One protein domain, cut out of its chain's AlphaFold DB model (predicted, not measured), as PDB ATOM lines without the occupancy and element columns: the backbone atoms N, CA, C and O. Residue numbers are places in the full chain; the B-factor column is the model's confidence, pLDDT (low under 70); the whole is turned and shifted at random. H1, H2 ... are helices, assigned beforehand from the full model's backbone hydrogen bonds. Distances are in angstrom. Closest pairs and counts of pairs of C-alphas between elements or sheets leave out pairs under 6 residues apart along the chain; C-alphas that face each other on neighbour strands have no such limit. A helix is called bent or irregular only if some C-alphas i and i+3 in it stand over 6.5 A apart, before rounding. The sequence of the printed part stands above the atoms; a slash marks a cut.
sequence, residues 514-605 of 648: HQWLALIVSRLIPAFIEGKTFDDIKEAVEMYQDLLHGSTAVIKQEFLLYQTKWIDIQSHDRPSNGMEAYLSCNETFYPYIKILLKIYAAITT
ATOM      1  N   HIS A 514      -2.796  -8.683  -6.025       72.44
ATOM      2  CA  HIS A 514      -2.580  -8.661  -7.475       72.44
ATOM      3  C   HIS A 514      -2.172  -7.284  -8.008       72.44
ATOM      4  O   HIS A 514      -1.279  -7.190  -8.849       72.44
ATOM      5  N   GLN A 515      -2.800  -6.204  -7.533       73.62
ATOM      6  CA  GLN A 515      -2.431  -4.847  -7.950       73.62
ATOM      7  C   GLN A 515      -1.036  -4.471  -7.450       73.62
ATOM      8  O   GLN A 515      -0.267  -3.891  -8.209       73.62
ATOM      9  N   TRP A 516      -0.664  -4.876  -6.233       75.88
ATOM     10  CA  TRP A 516       0.699  -4.682  -5.734       75.88
ATOM     11  C   TRP A 516       1.743  -5.425  -6.551       75.88
ATOM     12  O   TRP A 516       2.739  -4.838  -6.968       75.88
ATOM     13  N   LEU A 517       1.490  -6.699  -6.839       75.81
ATOM     14  CA  LEU A 517       2.411  -7.515  -7.620       75.81
ATOM     15  C   LEU A 517       2.513  -7.040  -9.069       75.81
ATOM     16  O   LEU A 517       3.587  -7.105  -9.657       75.81
ATOM     17  N   ALA A 518       1.443  -6.470  -9.622       73.50
ATOM     18  CA  ALA A 518       1.514  -5.742 -10.879       73.50
ATOM     19  C   ALA A 518       2.375  -4.479 -10.779       73.50
ATOM     20  O   ALA A 518       3.208  -4.255 -11.648       73.50
ATOM     21  N   LEU A 519       2.218  -3.667  -9.731       75.81
ATOM     22  CA  LEU A 519       3.024  -2.460  -9.547       75.81
ATOM     23  C   LEU A 519       4.508  -2.789  -9.327       75.81
ATOM     24  O   LEU A 519       5.357  -2.076  -9.852       75.81
ATOM     25  N   ILE A 520       4.852  -3.900  -8.672       79.94
ATOM     26  CA  ILE A 520       6.240  -4.385  -8.532       79.94
ATOM     27  C   ILE A 520       6.929  -4.565  -9.899       79.94
ATOM     28  O   ILE A 520       8.135  -4.340 -10.019       79.94
ATOM     29  N   VAL A 521       6.177  -4.870 -10.963       82.00
ATOM     30  CA  VAL A 521       6.710  -4.984 -12.331       82.00
ATOM     31  C   VAL A 521       7.260  -3.653 -12.872       82.00
ATOM     32  O   VAL A 521       8.117  -3.666 -13.756       82.00
ATOM     33  N   SER A 522       6.876  -2.505 -12.300       80.25
ATOM     34  CA  SER A 522       7.508  -1.197 -12.571       80.25
ATOM     35  C   SER A 522       9.031  -1.208 -12.403       80.25
ATOM     36  O   SER A 522       9.726  -0.430 -13.049       80.25
ATOM     37  N   ARG A 523       9.579  -2.121 -11.592       82.44
ATOM     38  CA  ARG A 523      11.025  -2.290 -11.390       82.44
ATOM     39  C   ARG A 523      11.758  -2.762 -12.654       82.44
ATOM     40  O   ARG A 523      12.979  -2.675 -12.721       82.44
ATOM     41  N   LEU A 524      11.023  -3.227 -13.670       87.06
ATOM     42  CA  LEU A 524      11.537  -3.527 -15.012       87.06
ATOM     43  C   LEU A 524      11.648  -2.287 -15.916       87.06
ATOM     44  O   LEU A 524      12.143  -2.403 -17.043       87.06
ATOM     45  N   ILE A 525      11.178  -1.115 -15.472       86.81
ATOM     46  CA  ILE A 525      11.344   0.136 -16.215       86.81
ATOM     47  C   ILE A 525      12.844   0.472 -16.253       86.81
ATOM     48  O   ILE A 525      13.463   0.616 -15.196       86.81
ATOM     49  N   PRO A 526      13.440   0.634 -17.447       87.81
ATOM     50  CA  PRO A 526      14.870   0.884 -17.608       87.81
ATOM     51  C   PRO A 526      15.433   2.051 -16.788       87.81
ATOM     52  O   PRO A 526      16.546   1.943 -16.282       87.81
ATOM     53  N   ALA A 527      14.682   3.142 -16.608       83.19
ATOM     54  CA  ALA A 527      15.108   4.269 -15.773       83.19
ATOM     55  C   ALA A 527      15.362   3.894 -14.295       83.19
ATOM     56  O   ALA A 527      16.175   4.544 -13.642       83.19
ATOM     57  N   PHE A 528      14.723   2.836 -13.782       81.19
ATOM     58  CA  PHE A 528      14.759   2.435 -12.366       81.19
ATOM     59  C   PHE A 528      15.379   1.047 -12.132       81.19
ATOM     60  O   PHE A 528      15.326   0.523 -11.020       81.19
ATOM     61  N   ILE A 529      15.960   0.434 -13.171       84.31
ATOM     62  CA  ILE A 529      16.456  -0.953 -13.127       84.31
ATOM     63  C   ILE A 529      17.811  -1.105 -12.418       84.31
ATOM     64  O   ILE A 529      18.240  -2.213 -12.081       84.31
ATOM     65  N   GLU A 530      18.517   0.004 -12.223       83.19
ATOM     66  CA  GLU A 530      19.844   0.029 -11.624       83.19
ATOM     67  C   GLU A 530      19.769  -0.305 -10.127       83.19
ATOM     68  O   GLU A 530      18.959   0.252  -9.390       83.19
ATOM     69  N   GLY A 531      20.583  -1.264  -9.675       81.19
ATOM     70  CA  GLY A 531      20.586  -1.729  -8.281       81.19
ATOM     71  C   GLY A 531      19.447  -2.682  -7.894       81.19
ATOM     72  O   GLY A 531      19.418  -3.134  -6.751       81.19
ATOM     73  N   LYS A 532      18.536  -3.028  -8.815       86.25
ATOM     74  CA  LYS A 532      17.466  -4.014  -8.576       86.25
ATOM     75  C   LYS A 532      17.943  -5.440  -8.861       86.25
ATOM     76  O   LYS A 532      18.769  -5.675  -9.739       86.25
ATOM     77  N   THR A 533      17.424  -6.412  -8.127       88.94
ATOM     78  CA  THR A 533      17.769  -7.836  -8.244       88.94
ATOM     79  C   THR A 533      16.590  -8.645  -8.776       88.94
ATOM     80  O   THR A 533      15.468  -8.159  -8.847       88.94
ATOM     81  N   PHE A 534      16.803  -9.908  -9.150       88.31
ATOM     82  CA  PHE A 534      15.675 -10.764  -9.539       88.31
ATOM     83  C   PHE A 534      14.712 -11.032  -8.368       88.31
ATOM     84  O   PHE A 534      13.517 -11.213  -8.586       88.31
ATOM     85  N   ASP A 535      15.214 -11.030  -7.130       87.69
ATOM     86  CA  ASP A 535      14.383 -11.247  -5.943       87.69
ATOM     87  C   ASP A 535      13.332 -10.138  -5.782       87.69
ATOM     88  O   ASP A 535      12.223 -10.405  -5.331       87.69
ATOM     89  N   ASP A 536      13.623  -8.936  -6.288       83.62
ATOM     90  CA  ASP A 536      12.714  -7.789  -6.283       83.62
ATOM     91  C   ASP A 536      11.466  -7.951  -7.156       83.62
ATOM     92  O   ASP A 536      10.514  -7.195  -6.971       83.62
ATOM     93  N   ILE A 537      11.481  -8.882  -8.116       87.56
ATOM     94  CA  ILE A 537      10.361  -9.173  -9.028       87.56
ATOM     95  C   ILE A 537       9.864 -10.617  -8.904       87.56
ATOM     96  O   ILE A 537       8.923 -11.010  -9.594       87.56
ATOM     97  N   LYS A 538      10.500 -11.424  -8.051       88.62
ATOM     98  CA  LYS A 538      10.271 -12.866  -7.966       88.62
ATOM     99  C   LYS A 538       8.820 -13.200  -7.638       88.62
ATOM    100  O   LYS A 538       8.236 -14.047  -8.303       88.62
ATOM    101  N   GLU A 539       8.230 -12.501  -6.675       86.12
ATOM    102  CA  GLU A 539       6.832 -12.711  -6.282       86.12
ATOM    103  C   GLU A 539       5.865 -12.408  -7.440       86.12
ATOM    104  O   GLU A 539       4.888 -13.128  -7.645       86.12
ATOM    105  N   ALA A 540       6.159 -11.385  -8.253       86.56
ATOM    106  CA  ALA A 540       5.359 -11.063  -9.432       86.56
ATOM    107  C   ALA A 540       5.502 -12.145 -10.516       86.56
ATOM    108  O   ALA A 540       4.515 -12.547 -11.129       86.56
ATOM    109  N   VAL A 541       6.714 -12.670 -10.724       88.50
ATOM    110  CA  VAL A 541       6.961 -13.784 -11.654       88.50
ATOM    111  C   VAL A 541       6.206 -15.042 -11.221       88.50
ATOM    112  O   VAL A 541       5.572 -15.680 -12.056       88.50
ATOM    113  N   GLU A 542       6.225 -15.376  -9.930       89.12
ATOM    114  CA  GLU A 542       5.505 -16.529  -9.378       89.12
ATOM    115  C   GLU A 542       3.984 -16.384  -9.524       89.12
ATOM    116  O   GLU A 542       3.314 -17.346  -9.895       89.12
ATOM    117  N   MET A 543       3.438 -15.181  -9.315       86.25
ATOM    118  CA  MET A 543       2.017 -14.898  -9.546       86.25
ATOM    119  C   MET A 543       1.610 -15.097 -11.012       86.25
ATOM    120  O   MET A 543       0.568 -15.690 -11.286       86.25
ATOM    121  N   TYR A 544       2.403 -14.583 -11.955       87.25
ATOM    122  CA  TYR A 544       2.079 -14.610 -13.386       87.25
ATOM    123  C   TYR A 544       2.694 -15.808 -14.125       87.25
ATOM    124  O   TYR A 544       2.740 -15.825 -15.356       87.25
ATOM    125  N   GLN A 545       3.138 -16.830 -13.394       88.31
ATOM    126  CA  GLN A 545       3.846 -17.993 -13.929       88.31
ATOM    127  C   GLN A 545       3.046 -18.728 -15.020       88.31
ATOM    128  O   GLN A 545       3.621 -19.158 -16.025       88.31
ATOM    129  N   ASP A 546       1.721 -18.801 -14.866       86.00
ATOM    130  CA  ASP A 546       0.804 -19.410 -15.839       86.00
ATOM    131  C   ASP A 546       0.818 -18.703 -17.200       86.00
ATOM    132  O   ASP A 546       0.598 -19.346 -18.223       86.00
ATOM    133  N   LEU A 547       1.096 -17.395 -17.225       86.12
ATOM    134  CA  LEU A 547       1.196 -16.594 -18.451       86.12
ATOM    135  C   LEU A 547       2.600 -16.632 -19.055       86.12
ATOM    136  O   LEU A 547       2.766 -16.429 -20.257       86.12
ATOM    137  N   LEU A 548       3.618 -16.841 -18.218       85.00
ATOM    138  CA  LEU A 548       5.012 -16.765 -18.632       85.00
ATOM    139  C   LEU A 548       5.485 -18.059 -19.293       85.00
ATOM    140  O   LEU A 548       6.411 -17.990 -20.084       85.00
ATOM    141  N   HIS A 549       4.868 -19.220 -19.035       78.69
ATOM    142  CA  HIS A 549       5.167 -20.527 -19.665       78.69
ATOM    143  C   HIS A 549       6.653 -20.982 -19.662       78.69
ATOM    144  O   HIS A 549       6.973 -22.046 -20.193       78.69
ATOM    145  N   GLY A 550       7.562 -20.221 -19.046       80.25
ATOM    146  CA  GLY A 550       8.992 -20.491 -18.912       80.25
ATOM    147  C   GLY A 550       9.374 -20.769 -17.461       80.25
ATOM    148  O   GLY A 550       8.697 -20.335 -16.533       80.25
ATOM    149  N   SER A 551      10.463 -21.504 -17.228       86.19
ATOM    150  CA  SER A 551      10.922 -21.769 -15.859       86.19
ATOM    151  C   SER A 551      11.497 -20.506 -15.211       86.19
ATOM    152  O   SER A 551      12.140 -19.689 -15.873       86.19
ATOM    153  N   THR A 552      11.334 -20.369 -13.894       87.50
ATOM    154  CA  THR A 552      11.867 -19.231 -13.117       87.50
ATOM    155  C   THR A 552      13.372 -19.032 -13.318       87.50
ATOM    156  O   THR A 552      13.850 -17.901 -13.367       87.50
ATOM    157  N   ALA A 553      14.126 -20.119 -13.516       87.25
ATOM    158  CA  ALA A 553      15.551 -20.070 -13.828       87.25
ATOM    159  C   ALA A 553      15.846 -19.383 -15.172       87.25
ATOM    160  O   ALA A 553      16.792 -18.604 -15.251       87.25
ATOM    161  N   VAL A 554      15.043 -19.636 -16.211       90.44
ATOM    162  CA  VAL A 554      15.208 -19.004 -17.531       90.44
ATOM    163  C   VAL A 554      14.820 -17.527 -17.464       90.44
ATOM    164  O   VAL A 554      15.570 -16.683 -17.947       90.44
ATOM    165  N   ILE A 555      13.711 -17.206 -16.792       91.62
ATOM    166  CA  ILE A 555      13.249 -15.821 -16.607       91.62
ATOM    167  C   ILE A 555      14.302 -15.002 -15.845       91.62
ATOM    168  O   ILE A 555      14.583 -13.862 -16.207       91.62
ATOM    169  N   LYS A 556      14.960 -15.600 -14.842       92.81
ATOM    170  CA  LYS A 556      16.072 -14.970 -14.121       92.81
ATOM    171  C   LYS A 556      17.255 -14.634 -15.033       92.81
ATOM    172  O   LYS A 556      17.831 -13.561 -14.889       92.81
ATOM    173  N   GLN A 557      17.626 -15.522 -15.957       91.88
ATOM    174  CA  GLN A 557      18.713 -15.237 -16.904       91.88
ATOM    175  C   GLN A 557      18.326 -14.137 -17.897       91.88
ATOM    176  O   GLN A 557      19.132 -13.253 -18.178       91.88
ATOM    177  N   GLU A 558      17.084 -14.148 -18.380       93.38
ATOM    178  CA  GLU A 558      16.569 -13.090 -19.252       93.38
ATOM    179  C   GLU A 558      16.565 -11.726 -18.547       93.38
ATOM    180  O   GLU A 558      17.015 -10.739 -19.128       93.38
ATOM    181  N   PHE A 559      16.134 -11.676 -17.278       93.06
ATOM    182  CA  PHE A 559      16.180 -10.469 -16.446       93.06
ATOM    183  C   PHE A 559      17.594  -9.897 -16.353       93.06
ATOM    184  O   PHE A 559      17.781  -8.703 -16.580       93.06
ATOM    185  N   LEU A 560      18.592 -10.742 -16.078       91.69
ATOM    186  CA  LEU A 560      19.986 -10.306 -15.990       91.69
ATOM    187  C   LEU A 560      20.479  -9.730 -17.323       91.69
ATOM    188  O   LEU A 560      21.058  -8.649 -17.336       91.69
ATOM    189  N   LEU A 561      20.191 -10.392 -18.449       91.50
ATOM    190  CA  LEU A 561      20.565  -9.903 -19.784       91.50
ATOM    191  C   LEU A 561      19.895  -8.566 -20.129       91.50
ATOM    192  O   LEU A 561      20.519  -7.686 -20.726       91.50
ATOM    193  N   TYR A 562      18.622  -8.412 -19.776       92.56
ATOM    194  CA  TYR A 562      17.878  -7.174 -19.978       92.56
ATOM    195  C   TYR A 562      18.418  -6.044 -19.102       92.56
ATOM    196  O   TYR A 562      18.589  -4.925 -19.580       92.56
ATOM    197  N   GLN A 563      18.751  -6.341 -17.846       91.19
ATOM    198  CA  GLN A 563      19.380  -5.390 -16.941       91.19
ATOM    199  C   GLN A 563      20.747  -4.936 -17.469       91.19
ATOM    200  O   GLN A 563      20.984  -3.732 -17.541       91.19
ATOM    201  N   THR A 564      21.617  -5.855 -17.904       89.44
ATOM    202  CA  THR A 564      22.932  -5.503 -18.471       89.44
ATOM    203  C   THR A 564      22.795  -4.565 -19.669       89.44
ATOM    204  O   THR A 564      23.447  -3.526 -19.699       89.44
ATOM    205  N   LYS A 565      21.871  -4.858 -20.598       89.94
ATOM    206  CA  LYS A 565      21.599  -3.999 -21.763       89.94
ATOM    207  C   LYS A 565      21.322  -2.546 -21.365       89.94
ATOM    208  O   LYS A 565      21.810  -1.631 -22.021       89.94
ATOM    209  N   TRP A 566      20.476  -2.327 -20.360       90.06
ATOM    210  CA  TRP A 566      20.056  -0.975 -19.984       90.06
ATOM    211  C   TRP A 566      21.061  -0.265 -19.083       90.06
ATOM    212  O   TRP A 566      21.166   0.954 -19.176       90.06
ATOM    213  N   ILE A 567      21.829  -1.000 -18.272       87.56
ATOM    214  CA  ILE A 567      22.929  -0.428 -17.483       87.56
ATOM    215  C   ILE A 567      24.009   0.167 -18.398       87.56
ATOM    216  O   ILE A 567      24.511   1.249 -18.100       87.56
ATOM    217  N   ASP A 568      24.300  -0.473 -19.535       85.12
ATOM    218  CA  ASP A 568      25.283   0.020 -20.514       85.12
ATOM    219  C   ASP A 568      24.862   1.341 -21.198       85.12
ATOM    220  O   ASP A 568      25.695   2.056 -21.759       85.12
ATOM    221  N   ILE A 569      23.573   1.690 -21.146       87.50
ATOM    222  CA  ILE A 569      23.007   2.920 -21.715       87.50
ATOM    223  C   ILE A 569      22.973   4.014 -20.638       87.50
ATOM    224  O   ILE A 569      22.673   3.749 -19.472       87.50
ATOM    225  N   GLN A 570      23.245   5.265 -21.023       82.75
ATOM    226  CA  GLN A 570      23.180   6.420 -20.120       82.75
ATOM    227  C   GLN A 570      21.771   6.601 -19.538       82.75
ATOM    228  O   GLN A 570      20.783   6.439 -20.248       82.75
ATOM    229  N   SER A 571      21.667   6.979 -18.260       78.81
ATOM    230  CA  SER A 571      20.391   7.026 -17.521       78.81
ATOM    231  C   SER A 571      19.300   7.882 -18.177       78.81
ATOM    232  O   SER A 571      18.130   7.522 -18.103       78.81
ATOM    233  N   HIS A 572      19.672   8.975 -18.848       79.06
ATOM    234  CA  HIS A 572      18.737   9.888 -19.516       79.06
ATOM    235  C   HIS A 572      18.153   9.346 -20.830       79.06
ATOM    236  O   HIS A 572      17.083   9.787 -21.235       79.06
ATOM    237  N   ASP A 573      18.823   8.386 -21.473       84.06
ATOM    238  CA  ASP A 573      18.362   7.752 -22.716       84.06
ATOM    239  C   ASP A 573      17.487   6.514 -22.444       84.06
ATOM    240  O   ASP A 573      16.993   5.856 -23.367       84.06
ATOM    241  N   ARG A 574      17.312   6.152 -21.166       87.19
ATOM    242  CA  ARG A 574      16.532   4.987 -20.752       87.19
ATOM    243  C   ARG A 574      15.033   5.325 -20.756       87.19
ATOM    244  O   ARG A 574      14.643   6.372 -20.244       87.19
ATOM    245  N   PRO A 575      14.172   4.415 -21.249       85.56
ATOM    246  CA  PRO A 575      12.723   4.534 -21.113       85.56
ATOM    247  C   PRO A 575      12.289   4.825 -19.671       85.56
ATOM    248  O   PRO A 575      12.687   4.112 -18.743       85.56
ATOM    249  N   SER A 576      11.453   5.852 -19.504       79.81
ATOM    250  CA  SER A 576      11.084   6.409 -18.189       79.81
ATOM    251  C   SER A 576       9.695   5.988 -17.705       79.81
ATOM    252  O   SER A 576       9.376   6.118 -16.525       79.81
ATOM    253  N   ASN A 577       8.866   5.446 -18.600       76.94
ATOM    254  CA  ASN A 577       7.524   4.969 -18.280       76.94
ATOM    255  C   ASN A 577       7.270   3.546 -18.800       76.94
ATOM    256  O   ASN A 577       7.962   3.042 -19.687       76.94
ATOM    257  N   GLY A 578       6.243   2.894 -18.246       77.50
ATOM    258  CA  GLY A 578       5.895   1.507 -18.575       77.50
ATOM    259  C   GLY A 578       5.557   1.270 -20.048       77.50
ATOM    260  O   GLY A 578       5.872   0.209 -20.582       77.50
ATOM    261  N   MET A 579       4.964   2.258 -20.727       77.25
ATOM    262  CA  MET A 579       4.583   2.145 -22.139       77.25
ATOM    263  C   MET A 579       5.816   2.197 -23.053       77.25
ATOM    264  O   MET A 579       5.951   1.371 -23.954       77.25
ATOM    265  N   GLU A 580       6.747   3.118 -22.801       82.25
ATOM    266  CA  GLU A 580       8.032   3.203 -23.505       82.25
ATOM    267  C   GLU A 580       8.898   1.970 -23.242       82.25
ATOM    268  O   GLU A 580       9.482   1.414 -24.174       82.25
ATOM    269  N   ALA A 581       8.949   1.501 -21.990       86.25
ATOM    270  CA  ALA A 581       9.643   0.269 -21.624       86.25
ATOM    271  C   ALA A 581       9.059  -0.931 -22.384       86.25
ATOM    272  O   ALA A 581       9.799  -1.712 -22.983       86.25
ATOM    273  N   TYR A 582       7.726  -1.038 -22.448       87.62
ATOM    274  CA  TYR A 582       7.059  -2.059 -23.247       87.62
ATOM    275  C   TYR A 582       7.435  -1.938 -24.726       87.62
ATOM    276  O   TYR A 582       7.880  -2.925 -25.300       87.62
ATOM    277  N   LEU A 583       7.311  -0.768 -25.359       86.38
ATOM    278  CA  LEU A 583       7.578  -0.592 -26.795       86.38
ATOM    279  C   LEU A 583       9.044  -0.853 -27.179       86.38
ATOM    280  O   LEU A 583       9.300  -1.464 -28.215       86.38
ATOM    281  N   SER A 584       9.989  -0.447 -26.333       86.69
ATOM    282  CA  SER A 584      11.435  -0.618 -26.547       86.69
ATOM    283  C   SER A 584      11.960  -2.027 -26.233       86.69
ATOM    284  O   SER A 584      13.102  -2.366 -26.571       86.69
ATOM    285  N   CYS A 585      11.141  -2.874 -25.603       89.81
ATOM    286  CA  CYS A 585      11.483  -4.259 -25.313       89.81
ATOM    287  C   CYS A 585      11.292  -5.147 -26.559       89.81
ATOM    288  O   CYS A 585      10.203  -5.202 -27.144       89.81
ATOM    289  N   ASN A 586      12.356  -5.837 -26.983       89.69
ATOM    290  CA  ASN A 586      12.338  -6.716 -28.153       89.69
ATOM    291  C   ASN A 586      11.819  -8.108 -27.766       89.69
ATOM    292  O   ASN A 586      12.472  -8.819 -27.009       89.69
ATOM    293  N   GLU A 587      10.684  -8.500 -28.340       89.75
ATOM    294  CA  GLU A 587       9.998  -9.769 -28.068       89.75
ATOM    295  C   GLU A 587      10.834 -11.012 -28.408       89.75
ATOM    296  O   GLU A 587      10.674 -12.047 -27.774       89.75
ATOM    297  N   THR A 588      11.767 -10.914 -29.362       87.69
ATOM    298  CA  THR A 588      12.610 -12.058 -29.758       87.69
ATOM    299  C   THR A 588      13.666 -12.377 -28.701       87.69
ATOM    300  O   THR A 588      13.985 -13.540 -28.474       87.69
ATOM    301  N   PHE A 589      14.230 -11.343 -28.071       87.94
ATOM    302  CA  PHE A 589      15.321 -11.493 -27.103       87.94
ATOM    303  C   PHE A 589      14.835 -11.516 -25.655       87.94
ATOM    304  O   PHE A 589      15.500 -12.109 -24.812       87.94
ATOM    305  N   TYR A 590      13.701 -10.867 -25.377       92.44
ATOM    306  CA  TYR A 590      13.159 -10.704 -24.032       92.44
ATOM    307  C   TYR A 590      11.647 -11.016 -23.968       92.44
ATOM    308  O   TYR A 590      10.847 -10.138 -23.615       92.44
ATOM    309  N   PRO A 591      11.209 -12.227 -24.370       91.12
ATOM    310  CA  PRO A 591       9.792 -12.582 -24.432       91.12
ATOM    311  C   PRO A 591       9.087 -12.531 -23.067       91.12
ATOM    312  O   PRO A 591       7.962 -12.033 -22.984       91.12
ATOM    313  N   TYR A 592       9.722 -12.985 -21.981       92.69
ATOM    314  CA  TYR A 592       9.089 -13.029 -20.657       92.69
ATOM    315  C   TYR A 592       8.988 -11.633 -20.038       92.69
ATOM    316  O   TYR A 592       7.944 -11.252 -19.504       92.69
ATOM    317  N   ILE A 593      10.037 -10.821 -20.176       91.88
ATOM    318  CA  ILE A 593      10.044  -9.430 -19.706       91.88
ATOM    319  C   ILE A 593       9.028  -8.595 -20.483       91.88
ATOM    320  O   ILE A 593       8.338  -7.763 -19.896       91.88
ATOM    321  N   LYS A 594       8.876  -8.835 -21.792       91.12
ATOM    322  CA  LYS A 594       7.850  -8.179 -22.614       91.12
ATOM    323  C   LYS A 594       6.437  -8.479 -22.105       91.12
ATOM    324  O   LYS A 594       5.620  -7.561 -22.051       91.12
ATOM    325  N   ILE A 595       6.150  -9.726 -21.717       90.19
ATOM    326  CA  ILE A 595       4.855 -10.122 -21.136       90.19
ATOM    327  C   ILE A 595       4.626  -9.416 -19.795       90.19
ATOM    328  O   ILE A 595       3.562  -8.834 -19.597       90.19
ATOM    329  N   LEU A 596       5.624  -9.389 -18.909       89.38
ATOM    330  CA  LEU A 596       5.531  -8.672 -17.631       89.38
ATOM    331  C   LEU A 596       5.261  -7.174 -17.847       89.38
ATOM    332  O   LEU A 596       4.297  -6.632 -17.308       89.38
ATOM    333  N   LEU A 597       6.032  -6.512 -18.714       87.81
ATOM    334  CA  LEU A 597       5.821  -5.101 -19.060       87.81
ATOM    335  C   LEU A 597       4.441  -4.848 -19.685       87.81
ATOM    336  O   LEU A 597       3.867  -3.782 -19.481       87.81
ATOM    337  N   LYS A 598       3.882  -5.821 -20.415       86.75
ATOM    338  CA  LYS A 598       2.518  -5.747 -20.956       86.75
ATOM    339  C   LYS A 598       1.460  -5.787 -19.853       86.75
ATOM    340  O   LYS A 598       0.504  -5.019 -19.918       86.75
ATOM    341  N   ILE A 599       1.629  -6.660 -18.859       83.69
ATOM    342  CA  ILE A 599       0.746  -6.744 -17.684       83.69
ATOM    343  C   ILE A 599       0.788  -5.420 -16.917       83.69
ATOM    344  O   ILE A 599      -0.258  -4.842 -16.631       83.69
ATOM    345  N   TYR A 600       1.989  -4.894 -16.674       79.69
ATOM    346  CA  TYR A 600       2.177  -3.596 -16.032       79.69
ATOM    347  C   TYR A 600       1.502  -2.460 -16.809       79.69
ATOM    348  O   TYR A 600       0.675  -1.741 -16.256       79.69
ATOM    349  N   ALA A 601       1.779  -2.340 -18.112       74.50
ATOM    350  CA  ALA A 601       1.225  -1.284 -18.956       74.50
ATOM    351  C   ALA A 601      -0.309  -1.334 -19.070       74.50
ATOM    352  O   ALA A 601      -0.938  -0.294 -19.255       74.50
ATOM    353  N   ALA A 602      -0.921  -2.517 -18.946       70.00
ATOM    354  CA  ALA A 602      -2.375  -2.665 -18.911       70.00
ATOM    355  C   ALA A 602      -3.002  -2.151 -17.601       70.00
ATOM    356  O   ALA A 602      -4.167  -1.761 -17.603       70.00
ATOM    357  N   ILE A 603      -2.245  -2.153 -16.499       64.94
ATOM    358  CA  ILE A 603      -2.710  -1.773 -15.158       64.94
ATOM    359  C   ILE A 603      -2.383  -0.305 -14.859       64.94
ATOM    360  O   ILE A 603      -3.222   0.419 -14.329       64.94
ATOM    361  N   THR A 604      -1.200   0.178 -15.241       60.06
ATOM    362  CA  THR A 604      -0.749   1.550 -14.974       60.06
ATOM    363  C   THR A 604      -0.987   2.472 -16.162       60.06
ATOM    364  O   THR A 604      -0.051   3.033 -16.736       60.06
ATOM    365  N   THR A 605      -2.237   2.685 -16.554       52.00
ATOM    366  CA  THR A 605      -2.543   3.755 -17.510       52.00
ATOM    367  C   THR A 605      -2.858   5.053 -16.779       52.00
ATOM    368  O   THR A 605      -3.902   5.631 -17.027       52.00
TER     369      THR A 605
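AT A GLANCE: This is residues 514 to 605 of the 648 residues of the protein "Hypothetical protein" of Didymodactylos carnosus (UniProt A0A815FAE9). A compact cluster of helices is gathered round H6, with the hairpin of H1 and H2 packed over one side of it through H1, and H5 beside it on another side. The longest helix, H4, runs along the long axis of the domain and meets the first residues of H6 nearly at a right angle, while the short H3 sits at the edge near the same residues. The printed part has 92 residues with six named helices, H1 to H6 in chain order, and no named strand; its class is all helix. It is compact, with a radius of gyration of the C-alphas of 11.9 A and spans of 34 by 28 by 24 A.

HOW THE PARTS SIT: H1, residues 514 to 524, and H2, residues 535 to 543, form a helical hairpin: they touch, closest at the C-alphas of Leu 517 and Ala 540, 5.0 A apart, and run opposite ways at a steep tilt of 44 degrees. H1 also touches H6, residues 591 to 603, at a steep tilt of 55 degrees, opposite ways, with the C-alphas of Ala 518 and Tyr 600 closest at 5.6 A. H6 is the hub, touching four other helices. H3, residues 545 to 548, only just touches residues 592 to 595 of H6, with 3 pairs of C-alphas within 8 A; the closest, those of Leu 548 and Tyr 592, are 5.9 A apart. H4, residues 552 to 567, touches H6 with residues 555 to 559 alone, about perpendicular at 79 degrees; the C-alphas of Ile 555 and Tyr 592 are closest, at 6.4 A. H5, residues 578 to 584, forms a helical hairpin with H6: they touch at a shallow tilt of 34 degrees, only just short of steep, and the C-alphas of Tyr 582 and Leu 597 are closest, at 5.3 A. The helix packing is mostly crossed, with 1 of 4 touching pairs that have a tilt at a shallow one. H2 and H5 are apart. In H4, H5 and H6 every O i to N i+4 pair is within hydrogen-bond range; in H1 it is 3 of 7, beside 7 of 8 O i to N i+3 pairs, in H2 3 of 5, and H3 is too short for such a pair.

IN THESE COORDINATES: H1 begins at C-alpha 514, (-2.580, -8.661, -7.475), and is 16.8 A long. H2, 13.4 A, is irregular: C-alphas 536 and 539 are 7.7 A apart. H3 has four residues. H4 runs 22.2 A from C-alpha 552 at (11.867, -19.231, -13.117). H5 is 9.9 A long, and H6, 19.0 A, ends at C-alpha 603, (-2.710, -1.773, -15.158).

THE WHOLE: The C-alphas of Asp 546 and His 572 are the two farthest apart, at 34.5 A. The printed part has no cut and no long link. Mean pLDDT of the printed part is 84.5, and residues 603 to 605 are under 70.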